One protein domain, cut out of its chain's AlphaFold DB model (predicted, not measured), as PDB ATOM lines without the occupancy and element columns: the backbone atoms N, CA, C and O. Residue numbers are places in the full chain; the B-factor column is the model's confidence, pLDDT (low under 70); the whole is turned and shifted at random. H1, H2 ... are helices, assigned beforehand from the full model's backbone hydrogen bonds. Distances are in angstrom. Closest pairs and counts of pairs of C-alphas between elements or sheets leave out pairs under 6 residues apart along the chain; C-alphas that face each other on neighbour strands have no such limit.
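AT A GLANCE: This is residues 4 to 101 of the 252 residues of an uncharacterized protein of bacterium J10(2018) (UniProt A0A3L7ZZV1). Two helical hairpins, H1 with H2 and H4 with H5, pack on each other shifted lengthwise, so that H1 reaches H4 with residues 16 to 20 alone. Together they make an up-and-down bundle of four helices, each running against the one before, while short H3 sits near the beginning of H4. The printed part has 98 residues with five named helices, H1 to H5 in order, and no named strand; the class is all helix. It is compact, with a radius of gyration of the C-alphas of 13.9 A, yet elongated, spanning 44 by 26 by 24 A.

IN THESE COORDINATES: H1, residues 4 to 20, begins at C-alpha 4 (-31.274, -10.153, 8.836) and is 24.5 A long. H2 is residues 24 to 33, 14.1 A, and H3 residues 38 to 41, 5.6 A. H4, residues 53 to 67, measures 21.8 A. H5, residues 75 to 96, measures 31.1 A and ends at C-alpha 96 (-41.856, 2.618, 27.383).

HOW THE PARTS SIT: In the hairpin of H1 and H2, the closest C-alphas, of Tyr 18 and Ala 27, are 5.2 A apart, at a shallow tilt of 29 degrees. H1 touches H4, closest at the C-alphas of Met 20 and Val 56, 6.5 A. H2 touches residues 84 to 91 of H5, closest at the C-alphas of Ser 24 and Gln 84, 5.2 A. The H4 and H5 hairpin has a shallow tilt of 32 degrees, with the C-alphas of Leu 61 and Cys 85 closest at 6.3 A. H3 only just touches H4, with 3 pairs of C-alphas within 8 A, closest at Leu 41 and Leu 53, 4.9 A. H2 and H4 are apart. Every O i to N i+4 pair is within hydrogen-bond range in H1, H2 and H5, and 10 of 11 in H4; H3 is too short for such a pair.

THE WHOLE: The farthest C-alphas, of Lys 4 and Gly 69, are 45.2 A apart. The printed part has no cut; the link from H3 to H4 is long, with 11 residues. Residues 70 to 77 stand free. Mean pLDDT of the printed part is 79.3, under 70 at residues 4 to 10, 46 to 47 and 66 to 77.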
ATOM      1  N   LYS A   4     -30.834 -11.206   7.914       67.06
ATOM      2  CA  LYS A   4     -31.274 -10.153   8.836       67.06
ATOM      3  C   LYS A   4     -32.797 -10.146   9.000       67.06
ATOM      4  O   LYS A   4     -33.269 -10.089  10.125       67.06
ATOM      5  N   GLU A   5     -33.544 -10.268   7.905       57.50
ATOM      6  CA  GLU A   5     -35.013 -10.368   7.935       57.50
ATOM      7  C   GLU A   5     -35.484 -11.625   8.677       57.50
ATOM      8  O   GLU A   5     -36.327 -11.515   9.557       57.50
ATOM      9  N   ARG A   6     -34.877 -12.796   8.421       62.50
ATOM     10  CA  ARG A   6     -35.185 -14.026   9.180       62.50
ATOM     11  C   ARG A   6     -34.923 -13.876  10.677       62.50
ATOM     12  O   ARG A   6     -35.688 -14.375  11.487       62.50
ATOM     13  N   TYR A   7     -33.837 -13.201  11.044       67.62
ATOM     14  CA  TYR A   7     -33.501 -12.964  12.445       67.62
ATOM     15  C   TYR A   7     -34.531 -12.061  13.137       67.62
ATOM     16  O   TYR A   7     -34.952 -12.368  14.246       67.62
ATOM     17  N   ILE A   8     -34.966 -10.988  12.466       65.75
ATOM     18  CA  ILE A   8     -36.009 -10.086  12.972       65.75
ATOM     19  C   ILE A   8     -37.330 -10.839  13.136       65.75
ATOM     20  O   ILE A   8     -37.895 -10.792  14.218       65.75
ATOM     21  N   VAL A   9     -37.776 -11.577  12.113       67.00
ATOM     22  CA  VAL A   9     -39.022 -12.367  12.162       67.00
ATOM     23  C   VAL A   9     -38.994 -13.379  13.307       67.00
ATOM     24  O   VAL A   9     -39.940 -13.446  14.085       67.00
ATOM     25  N   ASN A  10     -37.887 -14.109  13.465       69.25
ATOM     26  CA  ASN A  10     -37.743 -15.060  14.564       69.25
ATOM     27  C   ASN A  10     -37.827 -14.358  15.924       69.25
ATOM     28  O   ASN A  10     -38.557 -14.809  16.795       69.25
ATOM     29  N   ASN A  11     -37.113 -13.244  16.113       76.12
ATOM     30  CA  ASN A  11     -37.139 -12.497  17.370       76.12
ATOM     31  C   ASN A  11     -38.503 -11.872  17.680       76.12
ATOM     32  O   ASN A  11     -38.871 -11.799  18.848       76.12
ATOM     33  N   THR A  12     -39.251 -11.440  16.662       80.31
ATOM     34  CA  THR A  12     -40.642 -10.995  16.809       80.31
ATOM     35  C   THR A  12     -41.492 -12.116  17.401       80.31
ATOM     36  O   THR A  12     -42.116 -11.911  18.438       80.31
ATOM     37  N   GLY A  13     -41.450 -13.312  16.804       71.38
ATOM     38  CA  GLY A  13     -42.177 -14.478  17.316       71.38
ATOM     39  C   GLY A  13     -41.739 -14.862  18.733       71.38
ATOM     40  O   GLY A  13     -42.579 -15.074  19.603       71.38
ATOM     41  N   TRP A  14     -40.426 -14.852  18.999       74.88
ATOM     42  CA  TRP A  14     -39.876 -15.109  20.332       74.88
ATOM     43  C   TRP A  14     -40.402 -14.140  21.384       74.88
ATOM     44  O   TRP A  14     -40.858 -14.563  22.440       74.88
ATOM     45  N   LEU A  15     -40.370 -12.844  21.089       83.12
ATOM     46  CA  LEU A  15     -40.847 -11.815  21.999       83.12
ATOM     47  C   LEU A  15     -42.340 -11.973  22.301       83.12
ATOM     48  O   LEU A  15     -42.727 -11.942  23.467       83.12
ATOM     49  N   MET A  16     -43.167 -12.184  21.275       78.88
ATOM     50  CA  MET A  16     -44.604 -12.419  21.452       78.88
ATOM     51  C   MET A  16     -44.853 -13.633  22.354       78.88
ATOM     52  O   MET A  16     -45.577 -13.531  23.341       78.88
ATOM     53  N   SER A  17     -44.166 -14.739  22.065       74.69
ATOM     54  CA  SER A  17     -44.238 -15.982  22.829       74.69
ATOM     55  C   SER A  17     -43.849 -15.778  24.300       74.69
ATOM     56  O   SER A  17     -44.573 -16.203  25.198       74.69
ATOM     57  N   TYR A  18     -42.754 -15.063  24.568       81.69
ATOM     58  CA  TYR A  18     -42.307 -14.772  25.931       81.69
ATOM     59  C   TYR A  18     -43.282 -13.880  26.701       81.69
ATOM     60  O   TYR A  18     -43.502 -14.119  27.886       81.69
ATOM     61  N   VAL A  19     -43.881 -12.876  26.058       85.25
ATOM     62  CA  VAL A  19     -44.867 -11.997  26.708       85.25
ATOM     63  C   VAL A  19     -46.155 -12.758  27.028       85.25
ATOM     64  O   VAL A  19     -46.641 -12.653  28.152       85.25
ATOM     65  N   MET A  20     -46.662 -13.574  26.099       78.75
ATOM     66  CA  MET A  20     -47.850 -14.414  26.316       78.75
ATOM     67  C   MET A  20     -47.678 -15.385  27.488       78.75
ATOM     68  O   MET A  20     -48.612 -15.601  28.252       78.75
ATOM     69  N   GLN A  21     -46.470 -15.925  27.652       76.44
ATOM     70  CA  GLN A  21     -46.115 -16.908  28.678       76.44
ATOM     71  C   GLN A  21     -45.616 -16.300  29.999       76.44
ATOM     72  O   GLN A  21     -45.171 -17.031  30.881       76.44
ATOM     73  N   ASN A  22     -45.631 -14.971  30.145       80.94
ATOM     74  CA  ASN A  22     -45.061 -14.264  31.297       80.94
ATOM     75  C   ASN A  22     -43.566 -14.565  31.545       80.94
ATOM     76  O   ASN A  22     -43.118 -14.552  32.685       80.94
ATOM     77  N   LEU A  23     -42.760 -14.803  30.506       81.69
ATOM     78  CA  LEU A  23     -41.314 -15.031  30.627       81.69
ATOM     79  C   LEU A  23     -40.547 -13.704  30.663       81.69
ATOM     80  O   LEU A  23     -39.860 -13.329  29.707       81.69
ATOM     81  N   SER A  24     -40.668 -12.991  31.787       88.75
ATOM     82  CA  SER A  24     -40.234 -11.595  31.946       88.75
ATOM     83  C   SER A  24     -38.801 -11.342  31.490       88.75
ATOM     84  O   SER A  24     -38.554 -10.489  30.639       88.75
ATOM     85  N   LYS A  25     -37.844 -12.125  31.997       86.75
ATOM     86  CA  LYS A  25     -36.414 -11.958  31.696       86.75
ATOM     87  C   LYS A  25     -36.125 -12.090  30.203       86.75
ATOM     88  O   LYS A  25     -35.430 -11.248  29.643       86.75
ATOM     89  N   ARG A  26     -36.690 -13.114  29.554       83.69
ATOM     90  CA  ARG A  26     -36.471 -13.400  28.129       83.69
ATOM     91  C   ARG A  26     -37.112 -12.340  27.237       83.69
ATOM     92  O   ARG A  26     -36.478 -11.862  26.300       83.69
ATOM     93  N   ALA A  27     -38.334 -11.919  27.555       88.69
ATOM     94  CA  ALA A  27     -38.997 -10.827  26.848       88.69
ATOM     95  C   ALA A  27     -38.212  -9.510  26.979       88.69
ATOM     96  O   ALA A  27     -37.929  -8.863  25.972       88.69
ATOM     97  N   ILE A  28     -37.785  -9.145  28.195       94.19
ATOM     98  CA  ILE A  28     -36.999  -7.930  28.463       94.19
ATOM     99  C   ILE A  28     -35.661  -7.947  27.714       94.19
ATOM    100  O   ILE A  28     -35.254  -6.920  27.170       94.19
ATOM    101  N   GLU A  29     -34.981  -9.095  27.655       91.25
ATOM    102  CA  GLU A  29     -33.753  -9.265  26.869       91.25
ATOM    103  C   GLU A  29     -33.979  -8.912  25.391       91.25
ATOM    104  O   GLU A  29     -33.235  -8.100  24.835       91.25
ATOM    105  N   VAL A  30     -35.028  -9.458  24.766       89.06
ATOM    106  CA  VAL A  30     -35.346  -9.178  23.354       89.06
ATOM    107  C   VAL A  30     -35.792  -7.724  23.152       89.06
ATOM    108  O   VAL A  30     -35.371  -7.080  22.186       89.06
ATOM    109  N   LEU A  31     -36.587  -7.172  24.076       93.75
ATOM    110  CA  LEU A  31     -37.049  -5.779  24.038       93.75
ATOM    111  C   LEU A  31     -35.887  -4.789  24.110       93.75
ATOM    112  O   LEU A  31     -35.852  -3.830  23.338       93.75
ATOM    113  N   ARG A  32     -34.916  -5.034  24.993       94.12
ATOM    114  CA  ARG A  32     -33.709  -4.204  25.129       94.12
ATOM    115  C   ARG A  32     -32.765  -4.343  23.943       94.12
ATOM    116  O   ARG A  32     -32.148  -3.361  23.540       94.12
ATOM    117  N   ASP A  33     -32.655  -5.541  23.376       91.25
ATOM    118  CA  ASP A  33     -31.857  -5.785  22.171       91.25
ATOM    119  C   ASP A  33     -32.441  -5.070  20.938       91.25
ATOM    120  O   ASP A  33     -31.711  -4.717  20.010       91.25
ATOM    121  N   GLY A  34     -33.758  -4.833  20.911       89.31
ATOM    122  CA  GLY A  34     -34.431  -4.009  19.900       89.31
ATOM    123  C   GLY A  34     -34.450  -4.609  18.488       89.31
ATOM    124  O   GLY A  34     -34.864  -3.942  17.536       89.31
ATOM    125  N   ARG A  35     -33.988  -5.855  18.323       87.56
ATOM    126  CA  ARG A  35     -33.918  -6.568  17.038       87.56
ATOM    127  C   ARG A  35     -35.163  -7.422  16.819       87.56
ATOM    128  O   ARG A  35     -35.057  -8.638  16.742       87.56
ATOM    129  N   PHE A  36     -36.314  -6.777  16.700       86.94
ATOM    130  CA  PHE A  36     -37.607  -7.385  16.383       86.94
ATOM    131  C   PHE A  36     -38.435  -6.409  15.531       86.94
ATOM    132  O   PHE A  36     -38.038  -5.256  15.328       86.94
ATOM    133  N   ASP A  37     -39.554  -6.873  14.985       85.88
ATOM    134  CA  ASP A  37     -40.486  -6.027  14.243       85.88
ATOM    135  C   ASP A  37     -41.276  -5.143  15.210       85.88
ATOM    136  O   ASP A  37     -42.129  -5.621  15.949       85.88
ATOM    137  N   LYS A  38     -40.995  -3.838  15.199       90.50
ATOM    138  CA  LYS A  38     -41.622  -2.874  16.110       90.50
ATOM    139  C   LYS A  38     -43.125  -2.709  15.888       90.50
ATOM    140  O   LYS A  38     -43.779  -2.195  16.789       90.50
ATOM    141  N   ALA A  39     -43.670  -3.156  14.753       88.06
ATOM    142  CA  ALA A  39     -45.109  -3.113  14.500       88.06
ATOM    143  C   ALA A  39     -45.916  -3.841  15.590       88.06
ATOM    144  O   ALA A  39     -47.003  -3.392  15.947       88.06
ATOM    145  N   ILE A  40     -45.353  -4.896  16.197       86.06
ATOM    146  CA  ILE A  40     -46.044  -5.648  17.256       86.06
ATOM    147  C   ILE A  40     -46.289  -4.824  18.523       86.06
ATOM    148  O   ILE A  40     -47.168  -5.165  19.307       86.06
ATOM    149  N   LEU A  41     -45.529  -3.743  18.743       90.50
ATOM    150  CA  LEU A  41     -45.750  -2.854  19.887       90.50
ATOM    151  C   LEU A  41     -47.104  -2.146  19.791       90.50
ATOM    152  O   LEU A  41     -47.695  -1.842  20.819       90.50
ATOM    153  N   GLU A  42     -47.588  -1.913  18.572       89.00
ATOM    154  CA  GLU A  42     -48.868  -1.260  18.297       89.00
ATOM    155  C   GLU A  42     -49.975  -2.278  18.023       89.00
ATOM    156  O   GLU A  42     -51.124  -2.056  18.401       89.00
ATOM    157  N   ASN A  43     -49.641  -3.391  17.366       87.38
ATOM    158  CA  ASN A  43     -50.608  -4.426  17.045       87.38
ATOM    159  C   ASN A  43     -49.965  -5.811  16.921       87.38
ATOM    160  O   ASN A  43     -49.210  -6.071  15.984       87.38
ATOM    161  N   VAL A  44     -50.337  -6.726  17.811       80.00
ATOM    162  CA  VAL A  44     -49.928  -8.135  17.761       80.00
ATOM    163  C   VAL A  44     -50.761  -8.976  16.786       80.00
ATOM    164  O   VAL A  44     -50.351 -10.081  16.449       80.00
ATOM    165  N   GLY A  45     -51.879  -8.441  16.277       73.44
ATOM    166  CA  GLY A  45     -52.658  -9.029  15.181       73.44
ATOM    167  C   GLY A  45     -53.715 -10.065  15.579       73.44
ATOM    168  O   GLY A  45     -54.226 -10.742  14.695       73.44
ATOM    169  N   PHE A  46     -54.037 -10.188  16.871       66.31
ATOM    170  CA  PHE A  46     -54.892 -11.261  17.418       66.31
ATOM    171  C   PHE A  46     -56.350 -10.900  17.645       66.31
ATOM    172  O   PHE A  46     -57.193 -11.779  17.770       66.31
ATOM    173  N   CYS A  47     -56.652  -9.611  17.702       67.06
ATOM    174  CA  CYS A  47     -57.984  -9.129  18.018       67.06
ATOM    175  C   CYS A  47     -58.606  -8.452  16.794       67.06
ATOM    176  O   CYS A  47     -57.911  -7.979  15.887       67.06
ATOM    177  N   SER A  48     -59.934  -8.370  16.796       70.44
ATOM    178  CA  SER A  48     -60.727  -7.609  15.826       70.44
ATOM    179  C   SER A  48     -60.337  -6.123  15.783       70.44
ATOM    180  O   SER A  48     -60.529  -5.442  14.772       70.44
ATOM    181  N   VAL A  49     -59.736  -5.638  16.870       80.19
ATOM    182  CA  VAL A  49     -59.124  -4.318  17.020       80.19
ATOM    183  C   VAL A  49     -57.617  -4.442  17.300       80.19
ATOM    184  O   VAL A  49     -57.187  -5.439  17.877       80.19
ATOM    185  N   PRO A  50     -56.783  -3.452  16.922       84.94
ATOM    186  CA  PRO A  50     -55.348  -3.497  17.196       84.94
ATOM    187  C   PRO A  50     -55.041  -3.675  18.686       84.94
ATOM    188  O   PRO A  50     -55.377  -2.805  19.483       84.94
ATOM    189  N   LEU A  51     -54.390  -4.782  19.050       83.50
ATOM    190  CA  LEU A  51     -53.972  -5.062  20.424       83.50
ATOM    191  C   LEU A  51     -52.465  -4.795  20.550       83.50
ATOM    192  O   LEU A  51     -51.682  -5.514  19.934       83.50
ATOM    193  N   PRO A  52     -52.010  -3.796  21.317       88.69
ATOM    194  CA  PRO A  52     -50.582  -3.565  21.493       88.69
ATOM    195  C   PRO A  52     -49.954  -4.639  22.392       88.69
ATOM    196  O   PRO A  52     -50.598  -5.160  23.300       88.69
ATOM    197  N   LEU A  53     -48.671  -4.955  22.192       89.31
ATOM    198  CA  LEU A  53     -48.004  -6.039  22.929       89.31
ATOM    199  C   LEU A  53     -48.056  -5.880  24.460       89.31
ATOM    200  O   LEU A  53     -48.210  -6.871  25.167       89.31
ATOM    201  N   TYR A  54     -47.964  -4.656  24.990       90.50
ATOM    202  CA  TYR A  54     -48.036  -4.432  26.442       90.50
ATOM    203  C   TYR A  54     -49.427  -4.753  27.021       90.50
ATOM    204  O   TYR A  54     -49.538  -5.116  28.193       90.50
ATOM    205  N   ALA A  55     -50.486  -4.665  26.206       87.25
ATOM    206  CA  ALA A  55     -51.841  -5.009  26.624       87.25
ATOM    207  C   ALA A  55     -51.992  -6.507  26.891       87.25
ATOM    208  O   ALA A  55     -52.756  -6.879  27.772       87.25
ATOM    209  N   VAL A  56     -51.204  -7.360  26.223       85.56
ATOM    210  CA  VAL A  56     -51.122  -8.798  26.536       85.56
ATOM    211  C   VAL A  56     -50.671  -8.998  27.986       85.56
ATOM    212  O   VAL A  56     -51.282  -9.755  28.732       85.56
ATOM    213  N   THR A  57     -49.659  -8.254  28.446       88.69
ATOM    214  CA  THR A  57     -49.246  -8.284  29.861       88.69
ATOM    215  C   THR A  57     -50.370  -7.814  30.789       88.69
ATOM    216  O   THR A  57     -50.583  -8.410  31.843       88.69
ATOM    217  N   ALA A  58     -51.124  -6.785  30.398       85.06
ATOM    218  CA  ALA A  58     -52.255  -6.300  31.184       85.06
ATOM    219  C   ALA A  58     -53.391  -7.346  31.269       85.06
ATOM    220  O   ALA A  58     -53.919  -7.580  32.358       85.06
ATOM    221  N   CYS A  59     -53.713  -8.035  30.163       78.19
ATOM    222  CA  CYS A  59     -54.638  -9.176  30.148       78.19
ATOM    223  C   CYS A  59     -54.185 -10.251  31.144       78.19
ATOM    224  O   CYS A  59     -54.966 -10.706  31.984       78.19
ATOM    225  N   ASN A  60     -52.902 -10.619  31.081       79.75
ATOM    226  CA  ASN A  60     -52.323 -11.662  31.919       79.75
ATOM    227  C   ASN A  60     -52.398 -11.314  33.414       79.75
ATOM    228  O   ASN A  60     -52.742 -12.183  34.218       79.75
ATOM    229  N   LEU A  61     -52.146 -10.054  33.794       80.62
ATOM    230  CA  LEU A  61     -52.286  -9.584  35.179       80.62
ATOM    231  C   LEU A  61     -53.719  -9.722  35.692       80.62
ATOM    232  O   LEU A  61     -53.908 -10.183  36.812       80.62
ATOM    233  N   ILE A  62     -54.717  -9.342  34.890       74.38
ATOM    234  CA  ILE A  62     -56.130  -9.440  35.282       74.38
ATOM    235  C   ILE A  62     -56.547 -10.895  35.458       74.38
ATOM    236  O   ILE A  62     -57.243 -11.214  36.423       74.38
ATOM    237  N   LEU A  63     -56.132 -11.767  34.537       70.19
ATOM    238  CA  LEU A  63     -56.384 -13.201  34.639       70.19
ATOM    239  C   LEU A  63     -55.757 -13.761  35.918       70.19
ATOM    240  O   LEU A  63     -56.443 -14.402  36.703       70.19
ATOM    241  N   LEU A  64     -54.491 -13.455  36.199       72.50
ATOM    242  CA  LEU A  64     -53.833 -13.916  37.422       72.50
ATOM    243  C   LEU A  64     -54.519 -13.365  38.688       72.50
ATOM    244  O   LEU A  64     -54.845 -14.137  39.586       72.50
ATOM    245  N   ASP A  65     -54.819 -12.066  38.744       70.00
ATOM    246  CA  ASP A  65     -55.430 -11.421  39.916       70.00
ATOM    247  C   ASP A  65     -56.840 -11.954  40.225       70.00
ATOM    248  O   ASP A  65     -57.178 -12.212  41.382       70.00
ATOM    249  N   LYS A  66     -57.657 -12.201  39.192       63.97
ATOM    250  CA  LYS A  66     -59.013 -12.751  39.352       63.97
ATOM    251  C   LYS A  66     -59.025 -14.243  39.690       63.97
ATOM    252  O   LYS A  66     -60.000 -14.720  40.273       63.97
ATOM    253  N   CYS A  67     -57.981 -14.985  39.319       56.56
ATOM    254  CA  CYS A  67     -58.007 -16.451  39.300       56.56
ATOM    255  C   CYS A  67     -57.108 -17.110  40.345       56.56
ATOM    256  O   CYS A  67     -57.204 -18.322  40.535       56.56
ATOM    257  N   GLY A  68     -56.324 -16.327  41.093       51.62
ATOM    258  CA  GLY A  68     -55.422 -16.806  42.146       51.62
ATOM    259  C   GLY A  68     -56.054 -17.631  43.277       51.62
ATOM    260  O   GLY A  68     -55.327 -18.119  44.132       51.62
ATOM    261  N   GLY A  69     -57.382 -17.801  43.302       47.62
ATOM    262  CA  GLY A  69     -58.092 -18.667  44.249       47.62
ATOM    263  C   GLY A  69     -58.806 -19.885  43.647       47.62
ATOM    264  O   GLY A  69     -59.404 -20.643  44.405       47.62
ATOM    265  N   PHE A  70     -58.801 -20.072  42.320       44.75
ATOM    266  CA  PHE A  70     -59.661 -21.059  41.641       44.75
ATOM    267  C   PHE A  70     -58.941 -22.308  41.128       44.75
ATOM    268  O   PHE A  70     -59.594 -23.233  40.648       44.75
ATOM    269  N   LEU A  71     -57.616 -22.362  41.236       46.72
ATOM    270  CA  LEU A  71     -56.824 -23.430  40.639       46.72
ATOM    271  C   LEU A  71     -56.169 -24.301  41.706       46.72
ATOM    272  O   LEU A  71     -55.603 -23.759  42.653       46.72
ATOM    273  N   PRO A  72     -56.152 -25.632  41.531       50.03
ATOM    274  CA  PRO A  72     -55.352 -26.543  42.343       50.03
ATOM    275  C   PRO A  72     -53.868 -26.500  41.930       50.03
ATOM    276  O   PRO A  72     -53.184 -27.516  41.971       50.03
ATOM    277  N   LEU A  73     -53.376 -25.348  41.468       55.44
ATOM    278  CA  LEU A  73     -51.958 -25.162  41.194       55.44
ATOM    279  C   LEU A  73     -51.260 -24.869  42.517       55.44
ATOM    280  O   LEU A  73     -51.790 -24.138  43.352       55.44
ATOM    281  N   ASP A  74     -50.064 -25.423  42.693       59.94
ATOM    282  CA  ASP A  74     -49.210 -25.068  43.820       59.94
ATOM    283  C   ASP A  74     -49.064 -23.536  43.879       59.94
ATOM    284  O   ASP A  74     -48.740 -22.874  42.885       59.94
ATOM    285  N   ASP A  75     -49.309 -22.981  45.065       64.44
ATOM    286  CA  ASP A  75     -49.144 -21.577  45.431       64.44
ATOM    287  C   ASP A  75     -47.862 -20.955  44.844       64.44
ATOM    288  O   ASP A  75     -47.837 -19.760  44.535       64.44
ATOM    289  N   CYS A  76     -46.783 -21.737  44.708       63.19
ATOM    290  CA  CYS A  76     -45.524 -21.262  44.141       63.19
ATOM    291  C   CYS A  76     -45.599 -20.957  42.636       63.19
ATOM    292  O   CYS A  76     -45.058 -19.936  42.213       63.19
ATOM    293  N   VAL A  77     -46.323 -21.751  41.842       65.88
ATOM    294  CA  VAL A  77     -46.466 -21.559  40.386       65.88
ATOM    295  C   VAL A  77     -47.262 -20.295  40.086       65.88
ATOM    296  O   VAL A  77     -46.887 -19.496  39.222       65.88
ATOM    297  N   TYR A  78     -48.347 -20.087  40.834       71.50
ATOM    298  CA  TYR A  78     -49.158 -18.880  40.740       71.50
ATOM    299  C   TYR A  78     -48.352 -17.633  41.132       71.50
ATOM    300  O   TYR A  78     -48.299 -16.659  40.377       71.50
ATOM    301  N   LYS A  79     -47.680 -17.668  42.293       76.75
ATOM    302  CA  LYS A  79     -46.881 -16.535  42.792       76.75
ATOM    303  C   LYS A  79     -45.736 -16.180  41.846       76.75
ATOM    304  O   LYS A  79     -45.494 -14.990  41.635       76.75
ATOM    305  N   ASP A  80     -45.067 -17.167  41.254       77.25
ATOM    306  CA  ASP A  80     -43.977 -16.930  40.306       77.25
ATOM    307  C   ASP A  80     -44.479 -16.359  38.973       77.25
ATOM    308  O   ASP A  80     -43.872 -15.421  38.453       77.25
ATOM    309  N   ASN A  81     -45.607 -16.838  38.435       76.69
ATOM    310  CA  ASN A  81     -46.230 -16.231  37.250       76.69
ATOM    311  C   ASN A  81     -46.662 -14.787  37.508       76.69
ATOM    312  O   ASN A  81     -46.341 -13.896  36.723       76.69
ATOM    313  N   LEU A  82     -47.337 -14.535  38.634       80.94
ATOM    314  CA  LEU A  82     -47.750 -13.190  39.029       80.94
ATOM    315  C   LEU A  82     -46.546 -12.261  39.189       80.94
ATOM    316  O   LEU A  82     -46.585 -11.113  38.747       80.94
ATOM    317  N   LYS A  83     -45.461 -12.755  39.790       86.81
ATOM    318  CA  LYS A  83     -44.209 -12.010  39.909       86.81
ATOM    319  C   LYS A  83     -43.643 -11.650  38.536       86.81
ATOM    320  O   LYS A  83     -43.354 -10.480  38.314       86.81
ATOM    321  N   GLN A  84     -43.507 -12.607  37.621       88.25
ATOM    322  CA  GLN A  84     -42.956 -12.324  36.293       88.25
ATOM    323  C   GLN A  84     -43.862 -11.395  35.470       88.25
ATOM    324  O   GLN A  84     -43.380 -10.495  34.786       88.25
ATOM    325  N   CYS A  85     -45.180 -11.554  35.577       87.50
ATOM    326  CA  CYS A  85     -46.136 -10.668  34.921       87.50
ATOM    327  C   CYS A  85     -46.022  -9.223  35.452       87.50
ATOM    328  O   CYS A  85     -45.991  -8.272  34.673       87.50
ATOM    329  N   ARG A  86     -45.846  -9.051  36.772       90.69
ATOM    330  CA  ARG A  86     -45.561  -7.745  37.396       90.69
ATOM    331  C   ARG A  86     -44.217  -7.165  36.958       90.69
ATOM    332  O   ARG A  86     -44.151  -5.984  36.654       90.69
ATOM    333  N   GLU A  87     -43.173  -7.984  36.853       93.75
ATOM    334  CA  GLU A  87     -41.870  -7.541  36.333       93.75
ATOM    335  C   GLU A  87     -41.975  -7.010  34.891       93.75
ATOM    336  O   GLU A  87     -41.338  -6.011  34.554       93.75
ATOM    337  N   LEU A  88     -42.792  -7.644  34.040       92.88
ATOM    338  CA  LEU A  88     -43.086  -7.133  32.697       92.88
ATOM    339  C   LEU A  88     -43.862  -5.817  32.741       92.88
ATOM    340  O   LEU A  88     -43.529  -4.894  32.003       92.88
ATOM    341  N   ALA A  89     -44.865  -5.715  33.610       92.62
ATOM    342  CA  ALA A  89     -45.651  -4.497  33.787       92.62
ATOM    343  C   ALA A  89     -44.781  -3.304  34.206       92.62
ATOM    344  O   ALA A  89     -44.847  -2.237  33.591       92.62
ATOM    345  N   ASP A  90     -43.906  -3.514  35.192       94.31
ATOM    346  CA  ASP A  90     -42.951  -2.511  35.662       94.31
ATOM    347  C   ASP A  90     -41.992  -2.091  34.540       94.31
ATOM    348  O   ASP A  90     -41.673  -0.908  34.386       94.31
ATOM    349  N   PHE A  91     -41.544  -3.045  33.717       95.44
ATOM    350  CA  PHE A  91     -40.697  -2.763  32.561       95.44
ATOM    351  C   PHE A  91     -41.414  -1.896  31.516       95.44
ATOM    352  O   PHE A  91     -40.851  -0.903  31.056       95.44
ATOM    353  N   TRP A  92     -42.662  -2.220  31.164       95.19
ATOM    354  CA  TRP A  92     -43.457  -1.421  30.226       95.19
ATOM    355  C   TRP A  92     -43.666   0.012  30.717       95.19
ATOM    356  O   TRP A  92     -43.486   0.960  29.950       95.19
ATOM    357  N   SER A  93     -43.981   0.168  32.001       92.94
ATOM    358  CA  SER A  93     -44.162   1.478  32.622       92.94
ATOM    359  C   SER A  93     -42.866   2.288  32.633       92.94
ATOM    360  O   SER A  93     -42.843   3.438  32.195       92.94
ATOM    361  N   SER A  94     -41.760   1.684  33.073       94.06
ATOM    362  CA  SER A  94     -40.490   2.397  33.262       94.06
ATOM    363  C   SER A  94     -39.750   2.733  31.966       94.06
ATOM    364  O   SER A  94     -39.173   3.814  31.866       94.06
ATOM    365  N   GLU A  95     -39.753   1.839  30.976       93.94
ATOM    366  CA  GLU A  95     -38.912   1.974  29.774       93.94
ATOM    367  C   GLU A  95     -39.694   2.502  28.567       93.94
ATOM    368  O   GLU A  95     -39.133   3.192  27.716       93.94
ATOM    369  N   TYR A  96     -40.994   2.203  28.493       90.94
ATOM    370  CA  TYR A  96     -41.856   2.618  27.383       90.94
ATOM    371  C   TYR A  96     -42.926   3.641  27.789       90.94
ATOM    372  O   TYR A  96     -43.545   4.246  26.913       90.94
ATOM    373  N   GLY A  97     -43.125   3.881  29.089       89.88
ATOM    374  CA  GLY A  97     -44.121   4.830  29.588       89.88
ATOM    375  C   GLY A  97     -45.563   4.332  29.481       89.88
ATOM    376  O   GLY A  97     -46.482   5.149  29.514       89.88
ATOM    377  N   TYR A  98     -45.779   3.022  29.326       88.50
ATOM    378  CA  TYR A  98     -47.122   2.446  29.272       88.50
ATOM    379  C   TYR A  98     -47.632   2.157  30.684       88.50
ATOM    380  O   TYR A  98     -47.086   1.305  31.382       88.50
ATOM    381  N   ASP A  99     -48.690   2.851  31.101       81.38
ATOM    382  CA  ASP A  99     -49.394   2.529  32.341       81.38
ATOM    383  C   ASP A  99     -50.423   1.420  32.083       81.38
ATOM    384  O   ASP A  99     -51.361   1.588  31.302       81.38
ATOM    385  N   LEU A 100     -50.215   0.264  32.712       81.88
ATOM    386  CA  LEU A 100     -51.092  -0.896  32.564       81.88
ATOM    387  C   LEU A 100     -52.315  -0.824  33.491       81.88
ATOM    388  O   LEU A 100     -53.281  -1.542  33.243       81.88
ATOM    389  N   ALA A 101     -52.296   0.011  34.537       72.38
ATOM    390  CA  ALA A 101     -53.404   0.118  35.488       72.38
ATOM    391  C   ALA A 101     -54.658   0.762  34.865       72.38
ATOM    392  O   ALA A 101     -55.774   0.437  35.266       72.38
TER     393      ALA A 101